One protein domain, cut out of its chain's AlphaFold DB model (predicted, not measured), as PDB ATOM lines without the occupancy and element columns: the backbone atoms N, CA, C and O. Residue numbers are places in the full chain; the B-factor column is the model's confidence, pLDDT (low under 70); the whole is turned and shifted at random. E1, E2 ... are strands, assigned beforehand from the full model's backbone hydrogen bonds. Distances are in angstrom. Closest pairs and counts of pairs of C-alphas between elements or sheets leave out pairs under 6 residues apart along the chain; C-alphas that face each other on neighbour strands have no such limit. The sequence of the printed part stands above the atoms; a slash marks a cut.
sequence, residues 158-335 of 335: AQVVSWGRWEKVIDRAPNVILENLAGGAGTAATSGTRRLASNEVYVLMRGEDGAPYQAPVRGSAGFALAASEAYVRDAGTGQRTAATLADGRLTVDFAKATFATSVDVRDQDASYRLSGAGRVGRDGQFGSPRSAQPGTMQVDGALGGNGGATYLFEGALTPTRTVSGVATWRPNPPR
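Overview. This is residues 158 to 335 of the 335 residues of an uncharacterized protein of Duganella phyllosphaerae (UniProt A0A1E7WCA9). Look first for a closed barrel of eight strands, E4 to E11, with a small sheet of three strands, E1, E3 and E2, packed on the outside of its wall over E9, E10 and E11. The barrel is well formed, each strand antiparallel to the next and E11 closing the ring against E4, while a long loop, residues 166 to 192, joins two strands of the small sheet. The printed part has 178 residues with eleven named strands, E1 to E11 in order along the chain, and no named helix; the class is all strand. The small sheet has the order E1, E3, E2 and is antiparallel. The whole is compact, with a radius of gyration of the C-alphas of 16.0 A and spans of 46 by 40 by 26 A.

Arrangement. Begin with the barrel, whose strands form a meander, each the antiparallel neighbour of the one before. E4, residues 220 to 234, and E5, residues 240 to 253, form a hairpin; find N 221 and O 252 there, 2.9 A apart. E4 bends by 71 degrees at residue 227, and E5 bends by 67 degrees at residue 247. E6, residues 258 to 267, is the next neighbour, with N 246 and O 264 at 2.8 A, and E7, residues 270 to 280, follows with N 261 and O 276 at 2.8 A. E7 has staggered pairing: it pairs with E6 over residues 270 to 279 and with E8, residues 285 to 287, over residues 279 to 280, where N 279 and O 287 are 3.1 A apart. Go on to E9, residues 297 to 303, where N 301 and O 286 are 2.8 A apart, and to E10, residues 309 to 318, where N 300 and O 312 are 2.9 A apart. E11, residues 321 to 331, pairs with E10 through N 313 and O 325, 2.9 A, and with E4 through N 231 and O 324, 2.9 A. E5 lies on one side of E4 and E11 on the other side. Now look at the small sheet, which is only just strongly twisted, its C-alphas lying up to 4.3 A off its best plane. Its inner strand E3, residues 202 to 207, is antiparallel to the edge strand E1, residues 161 to 165, at 148 degrees, with N 164 and O 203 at 3.0 A. E3 also forms a hairpin with the edge strand E2, residues 193 to 198, where N 196 and O 204 are 2.8 A apart. Toward the barrel, the closest C-alphas of E2 and E9 are those of Ala 197 and Asp 300, 6.3 A, and those of E1 and E10 are Val 161 and Thr 310, 6.5 A. E1 and E2 are apart from E5, E6 and E7, for instance.

Along the chain. Find C-alpha 220 at (-21.658, -15.087, 78.070); from there E4 runs 37.0 A to C-alpha 234 at (8.554, 5.884, 73.901). E5 comes back over 34.8 A, then E6 measures 29.0 A, E7 31.6 A, E10 27.4 A and E11 30.9 A, ending at C-alpha 331 at (-22.756, -4.271, 78.848). E8 has three residues and E9 seven. Find E1 at C-alpha 161, (-15.405, -1.055, 89.898); E1 has five residues, and E2 and E3 have six each.

Size, cuts and confidence. The two C-alphas farthest apart are those of Gly 186 and Asp 269, 47.6 A. The printed part has no cut and ends at Arg 335, the chain's last residue. Two links are long, E1 to E2 with 27 residues and E3 to E4 with 12. The mean pLDDT of the printed part is 83.7; look for values under 70 at residues 158, 166 to 167, 172 to 193 and 334 to 335.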
ATOM      1  N   ALA A 158     -22.043  -0.576  96.025       66.12
ATOM      2  CA  ALA A 158     -21.702  -1.961  96.328       66.12
ATOM      3  C   ALA A 158     -21.093  -2.661  95.103       66.12
ATOM      4  O   ALA A 158     -21.714  -2.740  94.039       66.12
ATOM      5  N   GLN A 159     -19.863  -3.158  95.247       80.19
ATOM      6  CA  GLN A 159     -19.126  -3.874  94.202       80.19
ATOM      7  C   GLN A 159     -18.915  -3.094  92.887       80.19
ATOM      8  O   GLN A 159     -18.582  -3.696  91.860       80.19
ATOM      9  N   VAL A 160     -19.085  -1.769  92.878       82.81
ATOM     10  CA  VAL A 160     -18.773  -0.934  91.711       82.81
ATOM     11  C   VAL A 160     -17.263  -0.913  91.512       82.81
ATOM     12  O   VAL A 160     -16.510  -0.720  92.465       82.81
ATOM     13  N   VAL A 161     -16.819  -1.139  90.273       83.88
ATOM     14  CA  VAL A 161     -15.405  -1.055  89.898       83.88
ATOM     15  C   VAL A 161     -15.131   0.332  89.334       83.88
ATOM     16  O   VAL A 161     -15.697   0.713  88.308       83.88
ATOM     17  N   SER A 162     -14.245   1.065  89.994       82.06
ATOM     18  CA  SER A 162     -13.826   2.417  89.636       82.06
ATOM     19  C   SER A 162     -12.319   2.465  89.383       82.06
ATOM     20  O   SER A 162     -11.587   1.519  89.684       82.06
ATOM     21  N   TRP A 163     -11.841   3.552  88.784       84.50
ATOM     22  CA  TRP A 163     -10.421   3.754  88.516       84.50
ATOM     23  C   TRP A 163     -10.016   5.201  88.769       84.50
ATOM     24  O   TRP A 163     -10.860   6.094  88.792       84.50
ATOM     25  N   GLY A 164      -8.717   5.432  88.932       75.56
ATOM     26  CA  GLY A 164      -8.155   6.779  88.962       75.56
ATOM     27  C   GLY A 164      -6.668   6.804  88.635       75.56
ATOM     28  O   GLY A 164      -6.042   5.759  88.461       75.56
ATOM     29  N   ARG A 165      -6.120   8.012  88.523       79.75
ATOM     30  CA  ARG A 165      -4.699   8.299  88.347       79.75
ATOM     31  C   ARG A 165      -4.042   8.510  89.698       79.75
ATOM     32  O   ARG A 165      -4.423   9.431  90.420       79.75
ATOM     33  N   TRP A 166      -3.039   7.705  90.009       67.00
ATOM     34  CA  TRP A 166      -2.218   7.899  91.200       67.00
ATOM     35  C   TRP A 166      -0.904   8.634  90.916       67.00
ATOM     36  O   TRP A 166      -0.265   9.120  91.841       67.00
ATOM     37  N   GLU A 167      -0.558   8.787  89.639       64.75
ATOM     38  CA  GLU A 167       0.580   9.575  89.163       64.75
ATOM     39  C   GLU A 167       0.151  10.606  88.114       64.75
ATOM     40  O   GLU A 167      -0.911  10.495  87.488       64.75
ATOM     41  N   LYS A 168       0.994  11.620  87.894       71.12
ATOM     42  CA  LYS A 168       0.784  12.590  86.807       71.12
ATOM     43  C   LYS A 168       1.011  11.915  85.451       71.12
ATOM     44  O   LYS A 168       2.017  11.239  85.225       71.12
ATOM     45  N   VAL A 169       0.118  12.177  84.498       74.88
ATOM     46  CA  VAL A 169       0.266  11.748  83.100       74.88
ATOM     47  C   VAL A 169       0.039  12.927  82.168       74.88
ATOM     48  O   VAL A 169      -1.047  13.501  82.125       74.88
ATOM     49  N   ILE A 170       1.086  13.309  81.432       79.62
ATOM     50  CA  ILE A 170       1.064  14.467  80.527       79.62
ATOM     51  C   ILE A 170       0.588  15.704  81.323       79.62
ATOM     52  O   ILE A 170       1.188  16.040  82.348       79.62
ATOM     53  N   ASP A 171      -0.533  16.321  80.948       71.00
ATOM     54  CA  ASP A 171      -1.099  17.509  81.598       71.00
ATOM     55  C   ASP A 171      -2.190  17.182  82.628       71.00
ATOM     56  O   ASP A 171      -2.828  18.075  83.182       71.00
ATOM     57  N   ARG A 172      -2.404  15.898  82.934       66.94
ATOM     58  CA  ARG A 172      -3.401  15.447  83.909       66.94
ATOM     59  C   ARG A 172      -2.739  15.129  85.247       66.94
ATOM     60  O   ARG A 172      -1.879  14.254  85.341       66.94
ATOM     61  N   ALA A 173      -3.162  15.841  86.289       60.41
ATOM     62  CA  ALA A 173      -2.751  15.584  87.665       60.41
ATOM     63  C   ALA A 173      -3.303  14.236  88.186       60.41
ATOM     64  O   ALA A 173      -4.344  13.767  87.686       60.41
ATOM     65  N   PRO A 174      -2.639  13.623  89.186       63.62
ATOM     66  CA  PRO A 174      -3.216  12.510  89.928       63.62
ATOM     67  C   PRO A 174      -4.531  12.939  90.594       63.62
ATOM     68  O   PRO A 174      -4.694  14.089  90.998       63.62
ATOM     69  N   ASN A 175      -5.482  12.015  90.684       60.38
ATOM     70  CA  ASN A 175      -6.771  12.207  91.353       60.38
ATOM     71  C   ASN A 175      -7.064  11.119  92.404       60.38
ATOM     72  O   ASN A 175      -8.159  11.097  92.962       60.38
ATOM     73  N   VAL A 176      -6.096  10.237  92.676       60.31
ATOM     74  CA  VAL A 176      -6.144   9.182  93.695       60.31
ATOM     75  C   VAL A 176      -4.804   9.120  94.436       60.31
ATOM     76  O   VAL A 176      -3.757   9.371  93.851       60.31
ATOM     77  N   ILE A 177      -4.836   8.760  95.720       60.25
ATOM     78  CA  ILE A 177      -3.658   8.576  96.580       60.25
ATOM     79  C   ILE A 177      -3.575   7.088  96.958       60.25
ATOM     80  O   ILE A 177      -4.532   6.550  97.524       60.25
ATOM     81  N   LEU A 178      -2.469   6.405  96.629       57.81
ATOM     82  CA  LEU A 178      -2.329   4.951  96.832       57.81
ATOM     83  C   LEU A 178      -2.249   4.547  98.304       57.81
ATOM     84  O   LEU A 178      -2.666   3.442  98.644       57.81
ATOM     85  N   GLU A 179      -1.735   5.414  99.173       53.78
ATOM     86  CA  GLU A 179      -1.600   5.176 100.613       53.78
ATOM     87  C   GLU A 179      -2.963   4.909 101.260       53.78
ATOM     88  O   GLU A 179      -3.077   4.086 102.165       53.78
ATOM     89  N   ASN A 180      -4.022   5.511 100.716       49.34
ATOM     90  CA  ASN A 180      -5.392   5.268 101.152       49.34
ATOM     91  C   ASN A 180      -5.938   3.922 100.623       49.34
ATOM     92  O   ASN A 180      -6.933   3.402 101.109       49.34
ATOM     93  N   LEU A 181      -5.290   3.297  99.648       51.47
ATOM     94  CA  LEU A 181      -5.745   2.062  99.001       51.47
ATOM     95  C   LEU A 181      -4.886   0.844  99.355       51.47
ATOM     96  O   LEU A 181      -5.174  -0.271  98.910       51.47
ATOM     97  N   ALA A 182      -3.831   1.044 100.150       48.44
ATOM     98  CA  ALA A 182      -2.930   0.007 100.627       48.44
ATOM     99  C   ALA A 182      -3.583  -0.836 101.742       48.44
ATOM    100  O   ALA A 182      -3.158  -0.847 102.895       48.44
ATOM    101  N   GLY A 183      -4.606  -1.603 101.369       44.75
ATOM    102  CA  GLY A 183      -5.017  -2.799 102.101       44.75
ATOM    103  C   GLY A 183      -4.042  -3.940 101.814       44.75
ATOM    104  O   GLY A 183      -4.380  -4.880 101.094       44.75
ATOM    105  N   GLY A 184      -2.801  -3.834 102.303       34.72
ATOM    106  CA  GLY A 184      -1.905  -4.987 102.373       34.72
ATOM    107  C   GLY A 184      -2.593  -6.119 103.136       34.72
ATOM    108  O   GLY A 184      -3.506  -5.869 103.920       34.72
ATOM    109  N   ALA A 185      -2.201  -7.373 102.900       32.56
ATOM    110  CA  ALA A 185      -2.767  -8.505 103.630       32.56
ATOM    111  C   ALA A 185      -2.627  -8.267 105.151       32.56
ATOM    112  O   ALA A 185      -1.537  -8.398 105.700       32.56
ATOM    113  N   GLY A 186      -3.722  -7.857 105.802       36.34
ATOM    114  CA  GLY A 186      -3.769  -7.507 107.225       36.34
ATOM    115  C   GLY A 186      -3.968  -6.025 107.585       36.34
ATOM    116  O   GLY A 186      -4.112  -5.747 108.771       36.34
ATOM    117  N   THR A 187      -4.029  -5.074 106.644       31.77
ATOM    118  CA  THR A 187      -4.364  -3.665 106.945       31.77
ATOM    119  C   THR A 187      -5.741  -3.303 106.395       31.77
ATOM    120  O   THR A 187      -6.026  -3.496 105.216       31.77
ATOM    121  N   ALA A 188      -6.624  -2.806 107.267       37.19
ATOM    122  CA  ALA A 188      -7.952  -2.339 106.888       37.19
ATOM    123  C   ALA A 188      -7.820  -1.226 105.838       37.19
ATOM    124  O   ALA A 188      -7.194  -0.197 106.096       37.19
ATOM    125  N   ALA A 189      -8.370  -1.469 104.647       42.22
ATOM    126  CA  ALA A 189      -8.424  -0.498 103.566       42.22
ATOM    127  C   ALA A 189      -9.145   0.780 104.022       42.22
ATOM    128  O   ALA A 189      -9.994   0.740 104.919       42.22
ATOM    129  N   THR A 190      -8.819   1.921 103.412       43.19
ATOM    130  CA  THR A 190      -9.549   3.162 103.693       43.19
ATOM    131  C   THR A 190     -11.018   2.939 103.362       43.19
ATOM    132  O   THR A 190     -11.352   2.394 102.311       43.19
ATOM    133  N   SER A 191     -11.866   3.290 104.325       54.50
ATOM    134  CA  SER A 191     -13.264   2.893 104.457       54.50
ATOM    135  C   SER A 191     -13.989   2.683 103.117       54.50
ATOM    136  O   SER A 191     -14.198   3.631 102.365       54.50
ATOM    137  N   GLY A 192     -14.382   1.436 102.834       65.50
ATOM    138  CA  GLY A 192     -15.348   1.091 101.784       65.50
ATOM    139  C   GLY A 192     -14.798   0.784 100.386       65.50
ATOM    140  O   GLY A 192     -15.594   0.454  99.511       65.50
ATOM    141  N   THR A 193     -13.482   0.840 100.129       69.31
ATOM    142  CA  THR A 193     -12.915   0.479  98.807       69.31
ATOM    143  C   THR A 193     -11.611  -0.316  98.896       69.31
ATOM    144  O   THR A 193     -10.766  -0.052  99.743       69.31
ATOM    145  N   ARG A 194     -11.408  -1.268  97.974       76.50
ATOM    146  CA  ARG A 194     -10.188  -2.088  97.858       76.50
ATOM    147  C   ARG A 194      -9.523  -1.939  96.497       76.50
ATOM    148  O   ARG A 194     -10.187  -1.957  95.462       76.50
ATOM    149  N   ARG A 195      -8.187  -1.881  96.494       80.69
ATOM    150  CA  ARG A 195      -7.363  -1.938  95.278       80.69
ATOM    151  C   ARG A 195      -7.395  -3.333  94.653       80.69
ATOM    152  O   ARG A 195      -7.126  -4.324  95.328       80.69
ATOM    153  N   LEU A 196      -7.672  -3.391  93.355       84.75
ATOM    154  CA  LEU A 196      -7.663  -4.622  92.562       84.75
ATOM    155  C   LEU A 196      -6.373  -4.769  91.751       84.75
ATOM    156  O   LEU A 196      -5.753  -5.825  91.763       84.75
ATOM    157  N   ALA A 197      -5.958  -3.700  91.075       83.94
ATOM    158  CA  ALA A 197      -4.779  -3.680  90.216       83.94
ATOM    159  C   ALA A 197      -4.212  -2.260  90.111       83.94
ATOM    160  O   ALA A 197      -4.898  -1.283  90.418       83.94
ATOM    161  N   SER A 198      -2.971  -2.136  89.654       81.88
ATOM    162  CA  SER A 198      -2.354  -0.851  89.323       81.88
ATOM    163  C   SER A 198      -1.301  -1.029  88.236       81.88
ATOM    164  O   SER A 198      -0.597  -2.038  88.229       81.88
ATOM    165  N   ASN A 199      -1.162  -0.032  87.366       80.44
ATOM    166  CA  ASN A 199       0.010   0.142  86.508       80.44
ATOM    167  C   ASN A 199       0.770   1.413  86.934       80.44
ATOM    168  O   ASN A 199       0.533   1.940  88.020       80.44
ATOM    169  N   GLU A 200       1.685   1.897  86.096       81.88
ATOM    170  CA  GLU A 200       2.523   3.069  86.388       81.88
ATOM    171  C   GLU A 200       1.722   4.352  86.691       81.88
ATOM    172  O   GLU A 200       2.212   5.204  87.418       81.88
ATOM    173  N   VAL A 201       0.501   4.501  86.163       77.50
ATOM    174  CA  VAL A 201      -0.288   5.743  86.289       77.50
ATOM    175  C   VAL A 201      -1.656   5.517  86.913       77.50
ATOM    176  O   VAL A 201      -2.160   6.370  87.643       77.50
ATOM    177  N   TYR A 202      -2.279   4.383  86.625       82.44
ATOM    178  CA  TYR A 202      -3.669   4.102  86.931       82.44
ATOM    179  C   TYR A 202      -3.798   3.044  88.019       82.44
ATOM    180  O   TYR A 202      -3.004   2.106  88.114       82.44
ATOM    181  N   VAL A 203      -4.847   3.177  88.819       82.50
ATOM    182  CA  VAL A 203      -5.250   2.208  89.835       82.50
ATOM    183  C   VAL A 203      -6.698   1.804  89.605       82.50
ATOM    184  O   VAL A 203      -7.549   2.640  89.304       82.50
ATOM    185  N   LEU A 204      -6.964   0.508  89.741       85.19
ATOM    186  CA  LEU A 204      -8.286  -0.094  89.685       85.19
ATOM    187  C   LEU A 204      -8.752  -0.415  91.102       85.19
ATOM    188  O   LEU A 204      -8.007  -0.995  91.897       85.19
ATOM    189  N   MET A 205      -9.991  -0.064  91.405       85.38
ATOM    190  CA  MET A 205     -10.573  -0.154  92.737       85.38
ATOM    191  C   MET A 205     -11.957  -0.787  92.667       85.38
ATOM    192  O   MET A 205     -12.616  -0.762  91.627       85.38
ATOM    193  N   ARG A 206     -12.415  -1.336  93.789       85.25
ATOM    194  CA  ARG A 206     -13.783  -1.821  93.949       85.25
ATOM    195  C   ARG A 206     -14.362  -1.398  95.290       85.25
ATOM    196  O   ARG A 206     -13.684  -1.536  96.305       85.25
ATOM    197  N   GLY A 207     -15.614  -0.947  95.283       77.94
ATOM    198  CA  GLY A 207     -16.402  -0.732  96.496       77.94
ATOM    199  C   GLY A 207     -16.656  -2.042  97.243       77.94
ATOM    200  O   GLY A 207     -17.097  -3.022  96.643       77.94
ATOM    201  N   GLU A 208     -16.373  -2.073  98.540       74.62
ATOM    202  CA  GLU A 208     -16.530  -3.265  99.384       74.62
ATOM    203  C   GLU A 208     -17.873  -3.322 100.112       74.62
ATOM    204  O   GLU A 208     -18.155  -4.300 100.800       74.62
ATOM    205  N   ASP A 209     -18.731  -2.322  99.912       70.81
ATOM    206  CA  ASP A 209     -20.079  -2.334 100.459       70.81
ATOM    207  C   ASP A 209     -20.898  -3.513  99.903       70.81
ATOM    208  O   ASP A 209     -20.788  -3.902  98.732       70.81
ATOM    209  N   GLY A 210     -21.759  -4.071 100.756       73.12
ATOM    210  CA  GLY A 210     -22.675  -5.152 100.401       73.12
ATOM    211  C   GLY A 210     -22.023  -6.535 100.278       73.12
ATOM    212  O   GLY A 210     -20.936  -6.801 100.784       73.12
ATOM    213  N   ALA A 211     -22.742  -7.462  99.640       78.25
ATOM    214  CA  ALA A 211     -22.246  -8.819  99.432       78.25
ATOM    215  C   ALA A 211     -21.078  -8.829  98.424       78.25
ATOM    216  O   ALA A 211     -21.131  -8.086  97.438       78.25
ATOM    217  N   PRO A 212     -20.064  -9.699  98.608       82.19
ATOM    218  CA  PRO A 212     -18.985  -9.850  97.640       82.19
ATOM    219  C   PRO A 212     -19.526 -10.151  96.245       82.19
ATOM    220  O   PRO A 212     -20.431 -10.976  96.085       82.19
ATOM    221  N   TYR A 213     -18.945  -9.513  95.229       85.56
ATOM    222  CA  TYR A 213     -19.314  -9.768  93.844       85.56
ATOM    223  C   TYR A 213     -19.129 -11.248  93.503       85.56
ATOM    224  O   TYR A 213     -18.069 -11.824  93.756       85.56
ATOM    225  N   GLN A 214     -20.140 -11.837  92.868       87.25
ATOM    226  CA  GLN A 214     -20.064 -13.177  92.304       87.25
ATOM    227  C   GLN A 214     -20.340 -13.110  90.809       87.25
ATOM    228  O   GLN A 214     -21.412 -12.690  90.374       87.25
ATOM    229  N   ALA A 215     -19.359 -13.530  90.015       87.69
ATOM    230  CA  ALA A 215     -19.538 -13.669  88.585       87.69
ATOM    231  C   ALA A 215     -20.584 -14.761  88.290       87.69
ATOM    232  O   ALA A 215     -20.614 -15.787  88.982       87.69
ATOM    233  N   PRO A 216     -21.407 -14.591  87.240       88.44
ATOM    234  CA  PRO A 216     -22.227 -15.676  86.725       88.44
ATOM    235  C   PRO A 216     -21.391 -16.934  86.450       88.44
ATOM    236  O   PRO A 216     -20.211 -16.853  86.116       88.44
ATOM    237  N   VAL A 217     -22.015 -18.109  86.570       84.88
ATOM    238  CA  VAL A 217     -21.367 -19.417  86.330       84.88
ATOM    239  C   VAL A 217     -21.716 -20.027  84.968       84.88
ATOM    240  O   VAL A 217     -21.200 -21.079  84.600       84.88
ATOM    241  N   ARG A 218     -22.638 -19.405  84.225       86.69
ATOM    242  CA  ARG A 218     -23.110 -19.849  82.908       86.69
ATOM    243  C   ARG A 218     -23.405 -18.647  82.018       86.69
ATOM    244  O   ARG A 218     -23.695 -17.561  82.512       86.69
ATOM    245  N   GLY A 219     -23.387 -18.886  80.711       89.44
ATOM    246  CA  GLY A 219     -23.674 -17.876  79.697       89.44
ATOM    247  C   GLY A 219     -22.446 -17.061  79.300       89.44
ATOM    248  O   GLY A 219     -21.317 -17.362  79.687       89.44
ATOM    249  N   SER A 220     -22.687 -16.028  78.501       90.94
ATOM    250  CA  SER A 220     -21.658 -15.087  78.070       90.94
ATOM    251  C   SER A 220     -22.188 -13.660  78.115       90.94
ATOM    252  O   SER A 220     -23.391 -13.441  77.976       90.94
ATOM    253  N   ALA A 221     -21.288 -12.704  78.318       89.81
ATOM    254  CA  ALA A 221     -21.579 -11.281  78.263       89.81
ATOM    255  C   ALA A 221     -20.673 -10.605  77.234       89.81
ATOM    256  O   ALA A 221     -19.472 -10.874  77.165       89.81
ATOM    257  N   GLY A 222     -21.262  -9.720  76.435       92.31
ATOM    258  CA  GLY A 222     -20.540  -8.832  75.535       92.31
ATOM    259  C   GLY A 222     -20.613  -7.405  76.051       92.31
ATOM    260  O   GLY A 222     -21.653  -6.985  76.553       92.31
ATOM    261  N   PHE A 223     -19.527  -6.662  75.894       94.38
ATOM    262  CA  PHE A 223     -19.417  -5.282  76.334       94.38
ATOM    263  C   PHE A 223     -18.863  -4.407  75.212       94.38
ATOM    264  O   PHE A 223     -18.012  -4.840  74.424       94.38
ATOM    265  N   ALA A 224     -19.330  -3.164  75.177       92.38
ATOM    266  CA  ALA A 224     -18.827  -2.117  74.304       92.38
ATOM    267  C   ALA A 224     -17.958  -1.140  75.101       92.38
ATOM    268  O   ALA A 224     -18.236  -0.860  76.272       92.38
ATOM    269  N   LEU A 225     -16.923  -0.609  74.451       93.31
ATOM    270  CA  LEU A 225     -16.089   0.442  75.023       93.31
ATOM    271  C   LEU A 225     -16.960   1.671  75.326       93.31
ATOM    272  O   LEU A 225     -17.670   2.166  74.449       93.31
ATOM    273  N   ALA A 226     -16.943   2.121  76.577       89.56
ATOM    274  CA  ALA A 226     -17.709   3.276  77.038       89.56
ATOM    275  C   ALA A 226     -16.816   4.509  77.187       89.56
ATOM    276  O   ALA A 226     -17.172   5.589  76.726       89.56
ATOM    277  N   ALA A 227     -15.655   4.334  77.814       87.94
ATOM    278  CA  ALA A 227     -14.673   5.387  78.014       87.94
ATOM    279  C   ALA A 227     -13.275   4.785  78.135       87.94
ATOM    280  O   ALA A 227     -13.117   3.599  78.441       87.94
ATOM    281  N   SER A 228     -12.257   5.607  77.917       91.56
ATOM    282  CA  SER A 228     -10.875   5.188  78.088       91.56
ATOM    283  C   SER A 228      -9.932   6.354  78.311       91.56
ATOM    284  O   SER A 228     -10.161   7.441  77.782       91.56
ATOM    285  N   GLU A 229      -8.821   6.073  78.979       89.38
ATOM    286  CA  GLU A 229      -7.674   6.969  79.050       89.38
ATOM    287  C   GLU A 229      -6.393   6.168  78.822       89.38
ATOM    288  O   GLU A 229      -6.210   5.108  79.421       89.38
ATOM    289  N   ALA A 230      -5.529   6.639  77.926       93.38
ATOM    290  CA  ALA A 230      -4.301   5.940  77.582       93.38
ATOM    291  C   ALA A 230      -3.189   6.911  77.187       93.38
ATOM    292  O   ALA A 230      -3.434   8.006  76.671       93.38
ATOM    293  N   TYR A 231      -1.955   6.468  77.393       93.06
ATOM    294  CA  TYR A 231      -0.760   7.136  76.902       93.06
ATOM    295  C   TYR A 231       0.181   6.125  76.252       93.06
ATOM    296  O   TYR A 231       0.213   4.952  76.625       93.06
ATOM    297  N   VAL A 232       0.964   6.589  75.283       93.69
ATOM    298  CA  VAL A 232       2.079   5.838  74.707       93.69
ATOM    299  C   VAL A 232       3.369   6.393  75.267       93.69
ATOM    300  O   VAL A 232       3.612   7.595  75.206       93.69
ATOM    301  N   ARG A 233       4.205   5.511  75.804       90.44
ATOM    302  CA  ARG A 233       5.562   5.822  76.227       90.44
ATOM    303  C   ARG A 233       6.541   5.335  75.172       90.44
ATOM    304  O   ARG A 233       6.535   4.160  74.809       90.44
ATOM    305  N   ASP A 234       7.400   6.235  74.719       88.75
ATOM    306  CA  ASP A 234       8.554   5.884  73.901       88.75
ATOM    307  C   ASP A 234       9.757   5.583  74.810       88.75
ATOM    308  O   ASP A 234      10.155   6.403  75.637       88.75
ATOM    309  N   ALA A 235      10.323   4.385  74.691       85.75
ATOM    310  CA  ALA A 235      11.423   3.910  75.522       85.75
ATOM    311  C   ALA A 235      12.753   4.619  75.220       85.75
ATOM    312  O   ALA A 235      13.610   4.682  76.099       85.75
ATOM    313  N   GLY A 236      12.932   5.153  74.006       83.62
ATOM    314  CA  GLY A 236      14.154   5.849  73.606       83.62
ATOM    315  C   GLY A 236      14.224   7.277  74.145       83.62
ATOM    316  O   GLY A 236      15.287   7.732  74.552       83.62
ATOM    317  N   THR A 237      13.089   7.975  74.180       86.44
ATOM    318  CA  THR A 237      13.010   9.386  74.607       86.44
ATOM    319  C   THR A 237      12.412   9.577  76.000       86.44
ATOM    320  O   THR A 237      12.540  10.651  76.585       86.44
ATOM    321  N   GLY A 238      11.714   8.569  76.530       82.56
ATOM    322  CA  GLY A 238      10.927   8.668  77.759       82.56
ATOM    323  C   GLY A 238       9.649   9.504  77.619       82.56
ATOM    324  O   GLY A 238       8.906   9.627  78.594       82.56
ATOM    325  N   GLN A 239       9.379  10.062  76.435       85.25
ATOM    326  CA  GLN A 239       8.218  10.910  76.179       85.25
ATOM    327  C   GLN A 239       6.917  10.115  76.285       85.25
ATOM    328  O   GLN A 239       6.845   8.956  75.867       85.25
ATOM    329  N   ARG A 240       5.882  10.763  76.831       86.50
ATOM    330  CA  ARG A 240       4.518  10.228  76.908       86.50
ATOM    331  C   ARG A 240       3.594  11.043  76.004       86.50
ATOM    332  O   ARG A 240       3.461  12.247  76.200       86.50
ATOM    333  N   THR A 241       2.937  10.392  75.049       87.44
ATOM    334  CA  THR A 241       1.921  10.992  74.170       87.44
ATOM    335  C   THR A 241       0.537  10.465  74.519       87.44
ATOM    336  O   THR A 241       0.396   9.326  74.954       87.44
ATOM    337  N   ALA A 242      -0.499  11.291  74.365       88.06
ATOM    338  CA  ALA A 242      -1.870  10.838  74.576       88.06
ATOM    339  C   ALA A 242      -2.268   9.847  73.474       88.06
ATOM    340  O   ALA A 242      -1.965  10.070  72.302       88.06
ATOM    341  N   ALA A 243      -2.985   8.789  73.849       91.88
ATOM    342  CA  ALA A 243      -3.544   7.821  72.917       91.88
ATOM    343  C   ALA A 243      -5.042   7.645  73.160       91.88
ATOM    344  O   ALA A 243      -5.541   7.806  74.275       91.88
ATOM    345  N   THR A 244      -5.768   7.305  72.099       91.81
ATOM    346  CA  THR A 244      -7.211   7.042  72.170       91.81
ATOM    347  C   THR A 244      -7.508   5.612  71.761       91.81
ATOM    348  O   THR A 244      -6.795   5.030  70.944       91.81
ATOM    349  N   LEU A 245      -8.556   5.033  72.344       94.50
ATOM    350  CA  LEU A 245      -9.030   3.703  71.983       94.50
ATOM    351  C   LEU A 245     -10.311   3.809  71.163       94.50
ATOM    352  O   LEU A 245     -11.186   4.626  71.445       94.50
ATOM    353  N   ALA A 246     -10.424   2.947  70.164       92.88
ATOM    354  CA  ALA A 246     -11.595   2.807  69.319       92.88
ATOM    355  C   ALA A 246     -11.897   1.330  69.053       92.88
ATOM    356  O   ALA A 246     -11.104   0.447  69.386       92.88
ATOM    357  N   ASP A 247     -13.083   1.072  68.496       93.50
ATOM    358  CA  ASP A 247     -13.495  -0.251  68.003       93.50
ATOM    359  C   ASP A 247     -13.326  -1.380  69.036       93.50
ATOM    360  O   ASP A 247     -13.068  -2.547  68.722       93.50
ATOM    361  N   GLY A 248     -13.488  -0.997  70.307       95.81
ATOM    362  CA  GLY A 248     -13.260  -1.846  71.457       95.81
ATOM    363  C   GLY A 248     -14.372  -2.866  71.652       95.81
ATOM    364  O   GLY A 248     -15.559  -2.530  71.679       95.81
ATOM    365  N   ARG A 249     -13.976  -4.118  71.870       96.12
ATOM    366  CA  ARG A 249     -14.870  -5.222  72.218       96.12
ATOM    367  C   ARG A 249     -14.289  -6.002  73.382       96.12
ATOM    368  O   ARG A 249     -13.146  -6.427  73.299       96.12
ATOM    369  N   LEU A 250     -15.115  -6.273  74.384       97.69
ATOM    370  CA  LEU A 250     -14.819  -7.209  75.463       97.69
ATOM    371  C   LEU A 250     -15.913  -8.277  75.495       97.69
ATOM    372  O   LEU A 250     -17.102  -7.983  75.383       97.69
ATOM    373  N   THR A 251     -15.503  -9.530  75.629       97.38
ATOM    374  CA  THR A 251     -16.394 -10.683  75.752       97.38
ATOM    375  C   THR A 251     -15.950 -11.545  76.916       97.38
ATOM    376  O   THR A 251     -14.755 -11.766  77.103       97.38
ATOM    377  N   VAL A 252     -16.914 -12.025  77.691       95.69
ATOM    378  CA  VAL A 252     -16.692 -12.902  78.839       95.69
ATOM    379  C   VAL A 252     -17.553 -14.143  78.673       95.69
ATOM    380  O   VAL A 252     -18.766 -14.038  78.513       95.69
ATOM    381  N   ASP A 253     -16.925 -15.313  78.708       94.94
ATOM    382  CA  ASP A 253     -17.578 -16.621  78.735       94.94
ATOM    383  C   ASP A 253     -17.485 -17.159  80.167       94.94
ATOM    384  O   ASP A 253     -16.417 -17.565  80.638       94.94
ATOM    385  N   PHE A 254     -18.611 -17.125  80.878       94.56
ATOM    386  CA  PHE A 254     -18.706 -17.524  82.279       94.56
ATOM    387  C   PHE A 254     -18.648 -19.037  82.464       94.56
ATOM    388  O   PHE A 254     -18.161 -19.512  83.487       94.56
ATOM    389  N   ALA A 255     -19.104 -19.798  81.466       91.94
ATOM    390  CA  ALA A 255     -19.030 -21.252  81.504       91.94
ATOM    391  C   ALA A 255     -17.575 -21.732  81.395       91.94
ATOM    392  O   ALA A 255     -17.193 -22.705  82.043       91.94
ATOM    393  N   LYS A 256     -16.752 -21.031  80.605       95.25
ATOM    394  CA  LYS A 256     -15.317 -21.325  80.453       95.25
ATOM    395  C   LYS A 256     -14.421 -20.562  81.425       95.25
ATOM    396  O   LYS A 256     -13.233 -20.867  81.503       95.25
ATOM    397  N   ALA A 257     -14.968 -19.594  82.162       96.44
ATOM    398  CA  ALA A 257     -14.211 -18.676  83.011       96.44
ATOM    399  C   ALA A 257     -13.079 -17.969  82.236       96.44
ATOM    400  O   ALA A 257     -11.939 -17.868  82.702       96.44
ATOM    401  N   THR A 258     -13.392 -17.500  81.025       97.62
ATOM    402  CA  THR A 258     -12.441 -16.847  80.113       97.62
ATOM    403  C   THR A 258     -12.976 -15.520  79.603       97.62
ATOM    404  O   THR A 258     -14.185 -15.354  79.451       97.62
ATOM    405  N   PHE A 259     -12.075 -14.604  79.259       98.19
ATOM    406  CA  PHE A 259     -12.420 -13.394  78.518       98.19
ATOM    407  C   PHE A 259     -11.543 -13.239  77.281       98.19
ATOM    408  O   PHE A 259     -10.427 -13.763  77.220       98.19
ATOM    409  N   ALA A 260     -12.050 -12.476  76.321       98.12
ATOM    410  CA  ALA A 260     -11.302 -11.984  75.177       98.12
ATOM    411  C   ALA A 260     -11.669 -10.521  74.923       98.12
ATOM    412  O   ALA A 260     -12.841 -10.142  75.001       98.12
ATOM    413  N   THR A 261     -10.667  -9.706  74.613       98.25
ATOM    414  CA  THR A 261     -10.808  -8.280  74.323       98.25
ATOM    415  C   THR A 261      -9.945  -7.872  73.137       98.25
ATOM    416  O   THR A 261      -8.891  -8.455  72.876       98.25
ATOM    417  N   SER A 262     -10.402  -6.866  72.404       97.44
ATOM    418  CA  SER A 262      -9.646  -6.236  71.329       97.44
ATOM    419  C   SER A 262      -9.990  -4.763  71.232       97.44
ATOM    420  O   SER A 262     -11.163  -4.416  71.381       97.44
ATOM    421  N   VAL A 263      -9.002  -3.932  70.928       97.56
ATOM    422  CA  VAL A 263      -9.130  -2.477  70.795       97.56
ATOM    423  C   VAL A 263      -8.202  -1.976  69.692       97.56
ATOM    424  O   VAL A 263      -7.135  -2.552  69.473       97.56
ATOM    425  N   ASP A 264      -8.592  -0.892  69.030       96.88
ATOM    426  CA  ASP A 264      -7.714  -0.139  68.139       96.88
ATOM    427  C   ASP A 264      -7.151   1.053  68.906       96.88
ATOM    428  O   ASP A 264      -7.896   1.903  69.393       96.88
ATOM    429  N   VAL A 265      -5.830   1.098  69.044       96.75
ATOM    430  CA  VAL A 265      -5.111   2.199  69.682       96.75
ATOM    431  C   VAL A 265      -4.692   3.180  68.605       96.75
ATOM    432  O   VAL A 265      -3.901   2.835  67.729       96.75
ATOM    433  N   ARG A 266      -5.201   4.407  68.691       94.75
ATOM    434  CA  ARG A 266      -4.755   5.533  67.876       94.75
ATOM    435  C   ARG A 266      -3.744   6.358  68.649       94.75
ATOM    436  O   ARG A 266      -4.045   6.862  69.734       94.75
ATOM    437  N   ASP A 267      -2.575   6.511  68.057       90.50
ATOM    438  CA  ASP A 267      -1.501   7.357  68.548       90.50
ATOM    439  C   ASP A 267      -0.973   8.189  67.378       90.50
ATOM    440  O   ASP A 267      -0.415   7.658  66.417       90.50
ATOM    441  N   GLN A 268      -1.203   9.502  67.456       86.06
ATOM    442  CA  GLN A 268      -0.986  10.434  66.347       86.06
ATOM    443  C   GLN A 268      -1.705   9.935  65.074       86.06
ATOM    444  O   GLN A 268      -2.909   9.684  65.121       86.06
ATOM    445  N   ASP A 269      -0.981   9.754  63.968       86.75
ATOM    446  CA  ASP A 269      -1.525   9.274  62.692       86.75
ATOM    447  C   ASP A 269      -1.480   7.739  62.549       86.75
ATOM    448  O   ASP A 269      -1.917   7.184  61.540       86.75
ATOM    449  N   ALA A 270      -0.950   7.030  63.551       91.00
ATOM    450  CA  ALA A 270      -0.813   5.581  63.532       91.00
ATOM    451  C   ALA A 270      -1.953   4.891  64.295       91.00
ATOM    452  O   ALA A 270      -2.414   5.351  65.342       91.00
ATOM    453  N   SER A 271      -2.381   3.737  63.781       94.25
ATOM    454  CA  SER A 271      -3.396   2.890  64.407       94.25
ATOM    455  C   SER A 271      -2.860   1.477  64.587       94.25
ATOM    456  O   SER A 271      -2.353   0.876  63.639       94.25
ATOM    457  N   TYR A 272      -3.013   0.929  65.788       95.31
ATOM    458  CA  TYR A 272      -2.506  -0.387  66.165       95.31
ATOM    459  C   TYR A 272      -3.633  -1.241  66.739       95.31
ATOM    460  O   TYR A 272      -4.302  -0.844  67.691       95.31
ATOM    461  N   ARG A 273      -3.821  -2.442  66.190       95.88
ATOM    462  CA  ARG A 273      -4.762  -3.427  66.730       95.88
ATOM    463  C   ARG A 273      -4.112  -4.138  67.910       95.88
ATOM    464  O   ARG A 273      -3.100  -4.810  67.723       95.88
ATOM    465  N   LEU A 274      -4.717  -4.048  69.090       96.25
ATOM    466  CA  LEU A 274      -4.323  -4.838  70.254       96.25
ATOM    467  C   LEU A 274      -5.400  -5.851  70.615       96.25
ATOM    468  O   LEU A 274      -6.602  -5.603  70.479       96.25
ATOM    469  N   SER A 275      -4.957  -7.006  71.097       96.62
ATOM    470  CA  SER A 275      -5.833  -8.068  71.576       96.62
ATOM    471  C   SER A 275      -5.292  -8.713  72.846       96.62
ATOM    472  O   SER A 275      -4.085  -8.784  73.067       96.62
ATOM    473  N   GLY A 276      -6.198  -9.169  73.701       96.06
ATOM    474  CA  GLY A 276      -5.865  -9.841  74.949       96.06
ATOM    475  C   GLY A 276      -6.902 -10.905  75.267       96.06
ATOM    476  O   GLY A 276      -8.086 -10.747  74.968       96.06
ATOM    477  N   ALA A 277      -6.462 -12.001  75.869       96.75
ATOM    478  CA  ALA A 277      -7.341 -13.056  76.349       96.75
ATOM    479  C   ALA A 277      -6.787 -13.640  77.644       96.75
ATOM    480  O   ALA A 277      -5.575 -13.660  77.867       96.75
ATOM    481  N   GLY A 278      -7.677 -14.117  78.503       97.38
ATOM    482  CA  GLY A 278      -7.277 -14.587  79.819       97.38
ATOM    483  C   GLY A 278      -8.399 -15.249  80.592       97.38
ATOM    484  O   GLY A 278      -9.372 -15.750  80.021       97.38
ATOM    485  N   ARG A 279      -8.237 -15.280  81.913       97.56
ATOM    486  CA  ARG A 279      -9.130 -15.990  82.834       97.56
ATOM    487  C   ARG A 279      -9.956 -15.005  83.646       97.56
ATOM    488  O   ARG A 279      -9.510 -13.893  83.906       97.56
ATOM    489  N   VAL A 280     -11.144 -15.444  84.046       96.19
ATOM    490  CA  VAL A 280     -12.065 -14.705  84.917       96.19
ATOM    491  C   VAL A 280     -12.264 -15.503  86.202       96.19
ATOM    492  O   VAL A 280     -12.595 -16.686  86.166       96.19
ATOM    493  N   GLY A 281     -12.031 -14.866  87.343       93.38
ATOM    494  CA  GLY A 281     -12.269 -15.407  88.672       93.38
ATOM    495  C   GLY A 281     -13.743 -15.353  89.066       93.38
ATOM    496  O   GLY A 281     -14.546 -14.604  88.506       93.38
ATOM    497  N   ARG A 282     -14.111 -16.137  90.085       90.56
ATOM    498  CA  ARG A 282     -15.477 -16.134  90.643       90.56
ATOM    499  C   ARG A 282     -15.855 -14.800  91.282       90.56
ATOM    500  O   ARG A 282     -17.030 -14.469  91.334       90.56
ATOM    501  N   ASP A 283     -14.868 -14.038  91.729       88.38
ATOM    502  CA  ASP A 283     -15.009 -12.681  92.254       88.38
ATOM    503  C   ASP A 283     -15.110 -11.619  91.142       88.38
ATOM    504  O   ASP A 283     -15.132 -10.417  91.415       88.38
ATOM    505  N   GLY A 284     -15.154 -12.040  89.875       92.56
ATOM    506  CA  GLY A 284     -15.251 -11.162  88.717       92.56
ATOM    507  C   GLY A 284     -13.963 -10.427  88.365       92.56
ATOM    508  O   GLY A 284     -14.003  -9.635  87.427       92.56
ATOM    509  N   GLN A 285     -12.845 -10.655  89.065       95.94
ATOM    510  CA  GLN A 285     -11.540 -10.178  88.603       95.94
ATOM    511  C   GLN A 285     -11.100 -11.001  87.395       95.94
ATOM    512  O   GLN A 285     -11.341 -12.205  87.329       95.94
ATOM    513  N   PHE A 286     -10.470 -10.368  86.419       97.25
ATOM    514  CA  PHE A 286      -9.975 -11.044  85.234       97.25
ATOM    515  C   PHE A 286      -8.626 -10.493  84.816       97.25
ATOM    516  O   PHE A 286      -8.358  -9.305  84.957       97.25
ATOM    517  N   GLY A 287      -7.781 -11.368  84.284       95.88
ATOM    518  CA  GLY A 287      -6.452 -10.974  83.848       95.88
ATOM    519  C   GLY A 287      -5.875 -11.902  82.795       95.88
ATOM    520  O   GLY A 287      -6.245 -13.081  82.698       95.88
ATOM    521  N   SER A 288      -4.998 -11.352  81.966       93.88
ATOM    522  CA  SER A 288      -4.255 -12.103  80.958       93.88
ATOM    523  C   SER A 288      -2.819 -12.350  81.426       93.88
ATOM    524  O   SER A 288      -2.264 -11.549  82.180       93.88
ATOM    525  N   PRO A 289      -2.168 -13.432  80.966       89.00
ATOM    526  CA  PRO A 289      -0.733 -13.574  81.166       89.00
ATOM    527  C   PRO A 289       0.011 -12.406  80.506       89.00
ATOM    528  O   PRO A 289      -0.469 -11.806  79.539       89.00
ATOM    529  N   ARG A 290       1.203 -12.097  81.024       83.94
ATOM    530  CA  ARG A 290       2.079 -11.104  80.401       83.94
ATOM    531  C   ARG A 290       2.505 -11.590  79.021       83.94
ATOM    532  O   ARG A 290       2.884 -12.750  78.864       83.94
ATOM    533  N   SER A 291       2.485 -10.691  78.047       79.56
ATOM    534  CA  SER A 291       2.973 -10.946  76.696       79.56
ATOM    535  C   SER A 291       3.730  -9.723  76.200       79.56
ATOM    536  O   SER A 291       3.225  -8.608  76.278       79.56
ATOM    537  N   ALA A 292       4.942  -9.942  75.696       73.56
ATOM    538  CA  ALA A 292       5.768  -8.895  75.095       73.56
ATOM    539  C   ALA A 292       5.586  -8.812  73.569       73.56
ATOM    540  O   ALA A 292       6.277  -8.044  72.902       73.56
ATOM    541  N   GLN A 293       4.698  -9.628  72.995       82.75
ATOM    542  CA  GLN A 293       4.526  -9.693  71.551       82.75
ATOM    543  C   GLN A 293       3.723  -8.485  71.043       82.75
ATOM    544  O   GLN A 293       2.626  -8.233  71.556       82.75
ATOM    545  N   PRO A 294       4.212  -7.753  70.024       85.19
ATOM    546  CA  PRO A 294       3.450  -6.670  69.415       85.19
ATOM    547  C   PRO A 294       2.068  -7.139  68.950       85.19
ATOM    548  O   PRO A 294       1.921  -8.250  68.439       85.19
ATOM    549  N   GLY A 295       1.047  -6.304  69.151       88.38
ATOM    550  CA  GLY A 295      -0.347  -6.661  68.846       88.38
ATOM    551  C   GLY A 295      -1.070  -7.424  69.966       88.38
ATOM    552  O   GLY A 295      -2.285  -7.641  69.887       88.38
ATOM    553  N   THR A 296      -0.355  -7.802  71.029       93.12
ATOM    554  CA  THR A 296      -0.951  -8.355  72.252       93.12
ATOM    555  C   THR A 296      -0.893  -7.349  73.395       93.12
ATOM    556  O   THR A 296      -0.006  -6.497  73.440       93.12
ATOM    557  N   MET A 297      -1.853  -7.434  74.315       94.31
ATOM    558  CA  MET A 297      -1.874  -6.618  75.526       94.31
ATOM    559  C   MET A 297      -2.075  -7.472  76.776       94.31
ATOM    560  O   MET A 297      -2.875  -8.410  76.782       94.31
ATOM    561  N   GLN A 298      -1.353  -7.111  77.835       94.75
ATOM    562  CA  GLN A 298      -1.657  -7.525  79.193       94.75
ATOM    563  C   GLN A 298      -2.868  -6.734  79.687       94.75
ATOM    564  O   GLN A 298      -2.971  -5.533  79.443       94.75
ATOM    565  N   VAL A 299      -3.767  -7.409  80.393       96.38
ATOM    566  CA  VAL A 299      -4.972  -6.827  80.973       96.38
ATOM    567  C   VAL A 299      -5.104  -7.283  82.418       96.38
ATOM    568  O   VAL A 299      -4.974  -8.475  82.684       96.38
ATOM    569  N   ASP A 300      -5.443  -6.348  83.301       95.50
ATOM    570  CA  ASP A 300      -5.834  -6.596  84.689       95.50
ATOM    571  C   ASP A 300      -7.120  -5.810  84.974       95.50
ATOM    572  O   ASP A 300      -7.143  -4.579  84.927       95.50
ATOM    573  N   GLY A 301      -8.225  -6.511  85.212       95.88
ATOM    574  CA  GLY A 301      -9.553  -5.915  85.235       95.88
ATOM    575  C   GLY A 301     -10.537  -6.591  86.167       95.88
ATOM    576  O   GLY A 301     -10.245  -7.592  86.818       95.88
ATOM    577  N   ALA A 302     -11.734  -6.019  86.234       95.94
ATOM    578  CA  ALA A 302     -12.824  -6.582  87.003       95.94
ATOM    579  C   ALA A 302     -14.202  -6.223  86.448       95.94
ATOM    580  O   ALA A 302     -14.425  -5.138  85.906       95.94
ATOM    581  N   LEU A 303     -15.134  -7.156  86.625       92.44
ATOM    582  CA  LEU A 303     -16.567  -6.941  86.459       92.44
ATOM    583  C   LEU A 303     -17.114  -6.168  87.666       92.44
ATOM    584  O   LEU A 303     -16.704  -6.420  88.805       92.44
ATOM    585  N   GLY A 304     -18.020  -5.227  87.406       87.38
ATOM    586  CA  GLY A 304     -18.660  -4.391  88.419       87.38
ATOM    587  C   GLY A 304     -20.093  -4.815  88.722       87.38
ATOM    588  O   GLY A 304     -20.799  -5.344  87.864       87.38
ATOM    589  N   GLY A 305     -20.552  -4.523  89.941       80.44
ATOM    590  CA  GLY A 305     -21.934  -4.760  90.382       80.44
ATOM    591  C   GLY A 305     -22.992  -4.008  89.563       80.44
ATOM    592  O   GLY A 305     -24.144  -4.421  89.514       80.44
ATOM    593  N   ASN A 306     -22.593  -2.955  88.846       80.19
ATOM    594  CA  ASN A 306     -23.426  -2.231  87.883       80.19
ATOM    595  C   ASN A 306     -23.575  -2.946  86.522       80.19
ATOM    596  O   ASN A 306     -24.130  -2.375  85.587       80.19
ATOM    597  N   GLY A 307     -23.037  -4.161  86.379       83.50
ATOM    598  CA  GLY A 307     -23.046  -4.928  85.133       83.50
ATOM    599  C   GLY A 307     -22.015  -4.465  84.101       83.50
ATOM    600  O   GLY A 307     -21.991  -5.006  82.999       83.50
ATOM    601  N   GLY A 308     -21.174  -3.479  84.425       90.12
ATOM    602  CA  GLY A 308     -20.058  -3.038  83.593       90.12
ATOM    603  C   GLY A 308     -18.767  -3.807  83.871       90.12
ATOM    604  O   GLY A 308     -18.718  -4.732  84.683       90.12
ATOM    605  N   ALA A 309     -17.697  -3.391  83.204       93.62
ATOM    606  CA  ALA A 309     -16.348  -3.858  83.494       93.62
ATOM    607  C   ALA A 309     -15.352  -2.710  83.350       93.62
ATOM    608  O   ALA A 309     -15.558  -1.803  82.547       93.62
ATOM    609  N   THR A 310     -14.247  -2.773  84.077       95.38
ATOM    610  CA  THR A 310     -13.130  -1.842  83.896       95.38
ATOM    611  C   THR A 310     -11.838  -2.633  83.961       95.38
ATOM    612  O   THR A 310     -11.704  -3.529  84.796       95.38
ATOM    613  N   TYR A 311     -10.891  -2.320  83.082       97.38
ATOM    614  CA  TYR A 311      -9.566  -2.917  83.140       97.38
ATOM    615  C   TYR A 311      -8.460  -1.901  82.901       97.38
ATOM    616  O   TYR A 311      -8.645  -0.923  82.176       97.38
ATOM    617  N   LEU A 312      -7.298  -2.185  83.479       96.00
ATOM    618  CA  LEU A 312      -6.016  -1.600  83.112       96.00
ATOM    619  C   LEU A 312      -5.373  -2.469  82.034       96.00
ATOM    620  O   LEU A 312      -5.554  -3.688  82.035       96.00
ATOM    621  N   PHE A 313      -4.640  -1.855  81.113       96.12
ATOM    622  CA  PHE A 313      -3.903  -2.591  80.096       96.12
ATOM    623  C   PHE A 313      -2.526  -2.001  79.832       96.12
ATOM    624  O   PHE A 313      -2.283  -0.814  80.063       96.12
ATOM    625  N   GLU A 314      -1.657  -2.858  79.312       94.69
ATOM    626  CA  GLU A 314      -0.346  -2.506  78.787       94.69
ATOM    627  C   GLU A 314      -0.054  -3.352  77.546       94.69
ATOM    628  O   GLU A 314      -0.327  -4.552  77.534       94.69
ATOM    629  N   GLY A 315       0.478  -2.752  76.485       93.12
ATOM    630  CA  GLY A 315       0.786  -3.476  75.252       93.12
ATOM    631  C   GLY A 315       1.899  -2.827  74.443       93.12
ATOM    632  O   GLY A 315       2.015  -1.604  74.386       93.12
ATOM    633  N   ALA A 316       2.712  -3.649  73.786       91.69
ATOM    634  CA  ALA A 316       3.730  -3.167  72.860       91.69
ATOM    635  C   ALA A 316       3.080  -2.802  71.513       91.69
ATOM    636  O   ALA A 316       2.468  -3.651  70.858       91.69
ATOM    637  N   LEU A 317       3.228  -1.543  71.092       91.06
ATOM    638  CA  LEU A 317       2.840  -1.075  69.756       91.06
ATOM    639  C   LEU A 317       3.967  -1.333  68.752       91.06
ATOM    640  O   LEU A 317       3.740  -1.807  67.642       91.06
ATOM    641  N   THR A 318       5.197  -1.050  69.179       88.50
ATOM    642  CA  THR A 318       6.448  -1.307  68.457       88.50
ATOM    643  C   THR A 318       7.511  -1.768  69.467       88.50
ATOM    644  O   THR A 318       7.262  -1.706  70.673       88.50
ATOM    645  N   PRO A 319       8.717  -2.191  69.040       86.44
ATOM    646  CA  PRO A 319       9.787  -2.561  69.972       86.44
ATOM    647  C   PRO A 319      10.207  -1.452  70.951       86.44
ATOM    648  O   PRO A 319      10.795  -1.751  71.986       86.44
ATOM    649  N   THR A 320       9.931  -0.184  70.633       88.44
ATOM    650  CA  THR A 320      10.304   0.971  71.463       88.44
ATOM    651  C   THR A 320       9.107   1.720  72.028       88.44
ATOM    652  O   THR A 320       9.306   2.665  72.784       88.44
ATOM    653  N   ARG A 321       7.871   1.350  71.675       90.56
ATOM    654  CA  ARG A 321       6.672   2.092  72.077       90.56
ATOM    655  C   ARG A 321       5.674   1.174  72.752       90.56
ATOM    656  O   ARG A 321       5.174   0.229  72.142       90.56
ATOM    657  N   THR A 322       5.348   1.515  73.990       92.31
ATOM    658  CA  THR A 322       4.388   0.788  74.821       92.31
ATOM    659  C   THR A 322       3.208   1.693  75.109       92.31
ATOM    660  O   THR A 322       3.393   2.846  75.491       92.31
ATOM    661  N   VAL A 323       1.995   1.184  74.929       94.88
ATOM    662  CA  VAL A 323       0.779   1.851  75.390       94.88
ATOM    663  C   VAL A 323       0.401   1.323  76.766       94.88
ATOM    664  O   VAL A 323       0.425   0.113  76.985       94.88
ATOM    665  N   SER A 324      -0.003   2.222  77.657       93.75
ATOM    666  CA  SER A 324      -0.579   1.888  78.958       93.75
ATOM    667  C   SER A 324      -1.837   2.721  79.180       93.75
ATOM    668  O   SER A 324      -1.905   3.891  78.795       93.75
ATOM    669  N   GLY A 325      -2.858   2.130  79.793       93.25
ATOM    670  CA  GLY A 325      -4.122   2.830  79.969       93.25
ATOM    671  C   GLY A 325      -5.159   2.084  80.784       93.25
ATOM    672  O   GLY A 325      -4.893   1.042  81.388       93.25
ATOM    673  N   VAL A 326      -6.359   2.645  80.770       94.12
ATOM    674  CA  VAL A 326      -7.571   2.128  81.392       94.12
ATOM    675  C   VAL A 326      -8.727   2.197  80.398       94.12
ATOM    676  O   VAL A 326      -8.855   3.151  79.629       94.12
ATOM    677  N   ALA A 327      -9.578   1.175  80.414       95.06
ATOM    678  CA  ALA A 327     -10.783   1.108  79.601       95.06
ATOM    679  C   ALA A 327     -11.985   0.724  80.469       95.06
ATOM    680  O   ALA A 327     -11.943  -0.263  81.208       95.06
ATOM    681  N   THR A 328     -13.062   1.495  80.342       92.94
ATOM    682  CA  THR A 328     -14.357   1.256  80.981       92.94
ATOM    683  C   THR A 328     -15.348   0.747  79.943       92.94
ATOM    684  O   THR A 328     -15.442   1.264  78.827       92.94
ATOM    685  N   TRP A 329     -16.112  -0.263  80.331       94.50
ATOM    686  CA  TRP A 329     -16.952  -1.065  79.460       94.50
ATOM    687  C   TRP A 329     -18.379  -1.090  79.976       94.50
ATOM    688  O   TRP A 329     -18.627  -1.342  81.157       94.50
ATOM    689  N   ARG A 330     -19.324  -0.889  79.061       92.38
ATOM    690  CA  ARG A 330     -20.756  -1.037  79.333       92.38
ATOM    691  C   ARG A 330     -21.266  -2.345  78.732       92.38
ATOM    692  O   ARG A 330     -20.825  -2.702  77.635       92.38
ATOM    693  N   PRO A 331     -22.175  -3.062  79.408       88.44
ATOM    694  CA  PRO A 331     -22.756  -4.271  78.848       88.44
ATOM    695  C   PRO A 331     -23.533  -3.927  77.576       88.44
ATOM    696  O   PRO A 331     -24.175  -2.877  77.478       88.44
ATOM    697  N   ASN A 332     -23.467  -4.811  76.587       83.19
ATOM    698  CA  ASN A 332     -24.334  -4.712  75.423       83.19
ATOM    699  C   ASN A 332     -25.782  -4.992  75.848       83.19
ATOM    700  O   ASN A 332     -26.003  -5.834  76.723       83.19
ATOM    701  N   PRO A 333     -26.772  -4.330  75.226       72.25
ATOM    702  CA  PRO A 333     -28.165  -4.655  75.477       72.25
ATOM    703  C   PRO A 333     -28.429  -6.138  75.160       72.25
ATOM    704  O   PRO A 333     -27.824  -6.671  74.217       72.25
ATOM    705  N   PRO A 334     -29.299  -6.812  75.935       60.78
ATOM    706  CA  PRO A 334     -29.711  -8.173  75.623       60.78
ATOM    707  C   PRO A 334     -30.313  -8.203  74.212       60.78
ATOM    708  O   PRO A 334     -31.074  -7.307  73.842       60.78
ATOM    709  N   ARG A 335     -29.900  -9.195  73.420       50.38
ATOM    710  CA  ARG A 335     -30.490  -9.486  72.110       50.38
ATOM    711  C   ARG A 335     -31.701 -10.386  72.264       50.38
ATOM    712  O   ARG A 335     -31.647 -11.256  73.161       50.38
TER     713      ARG A 335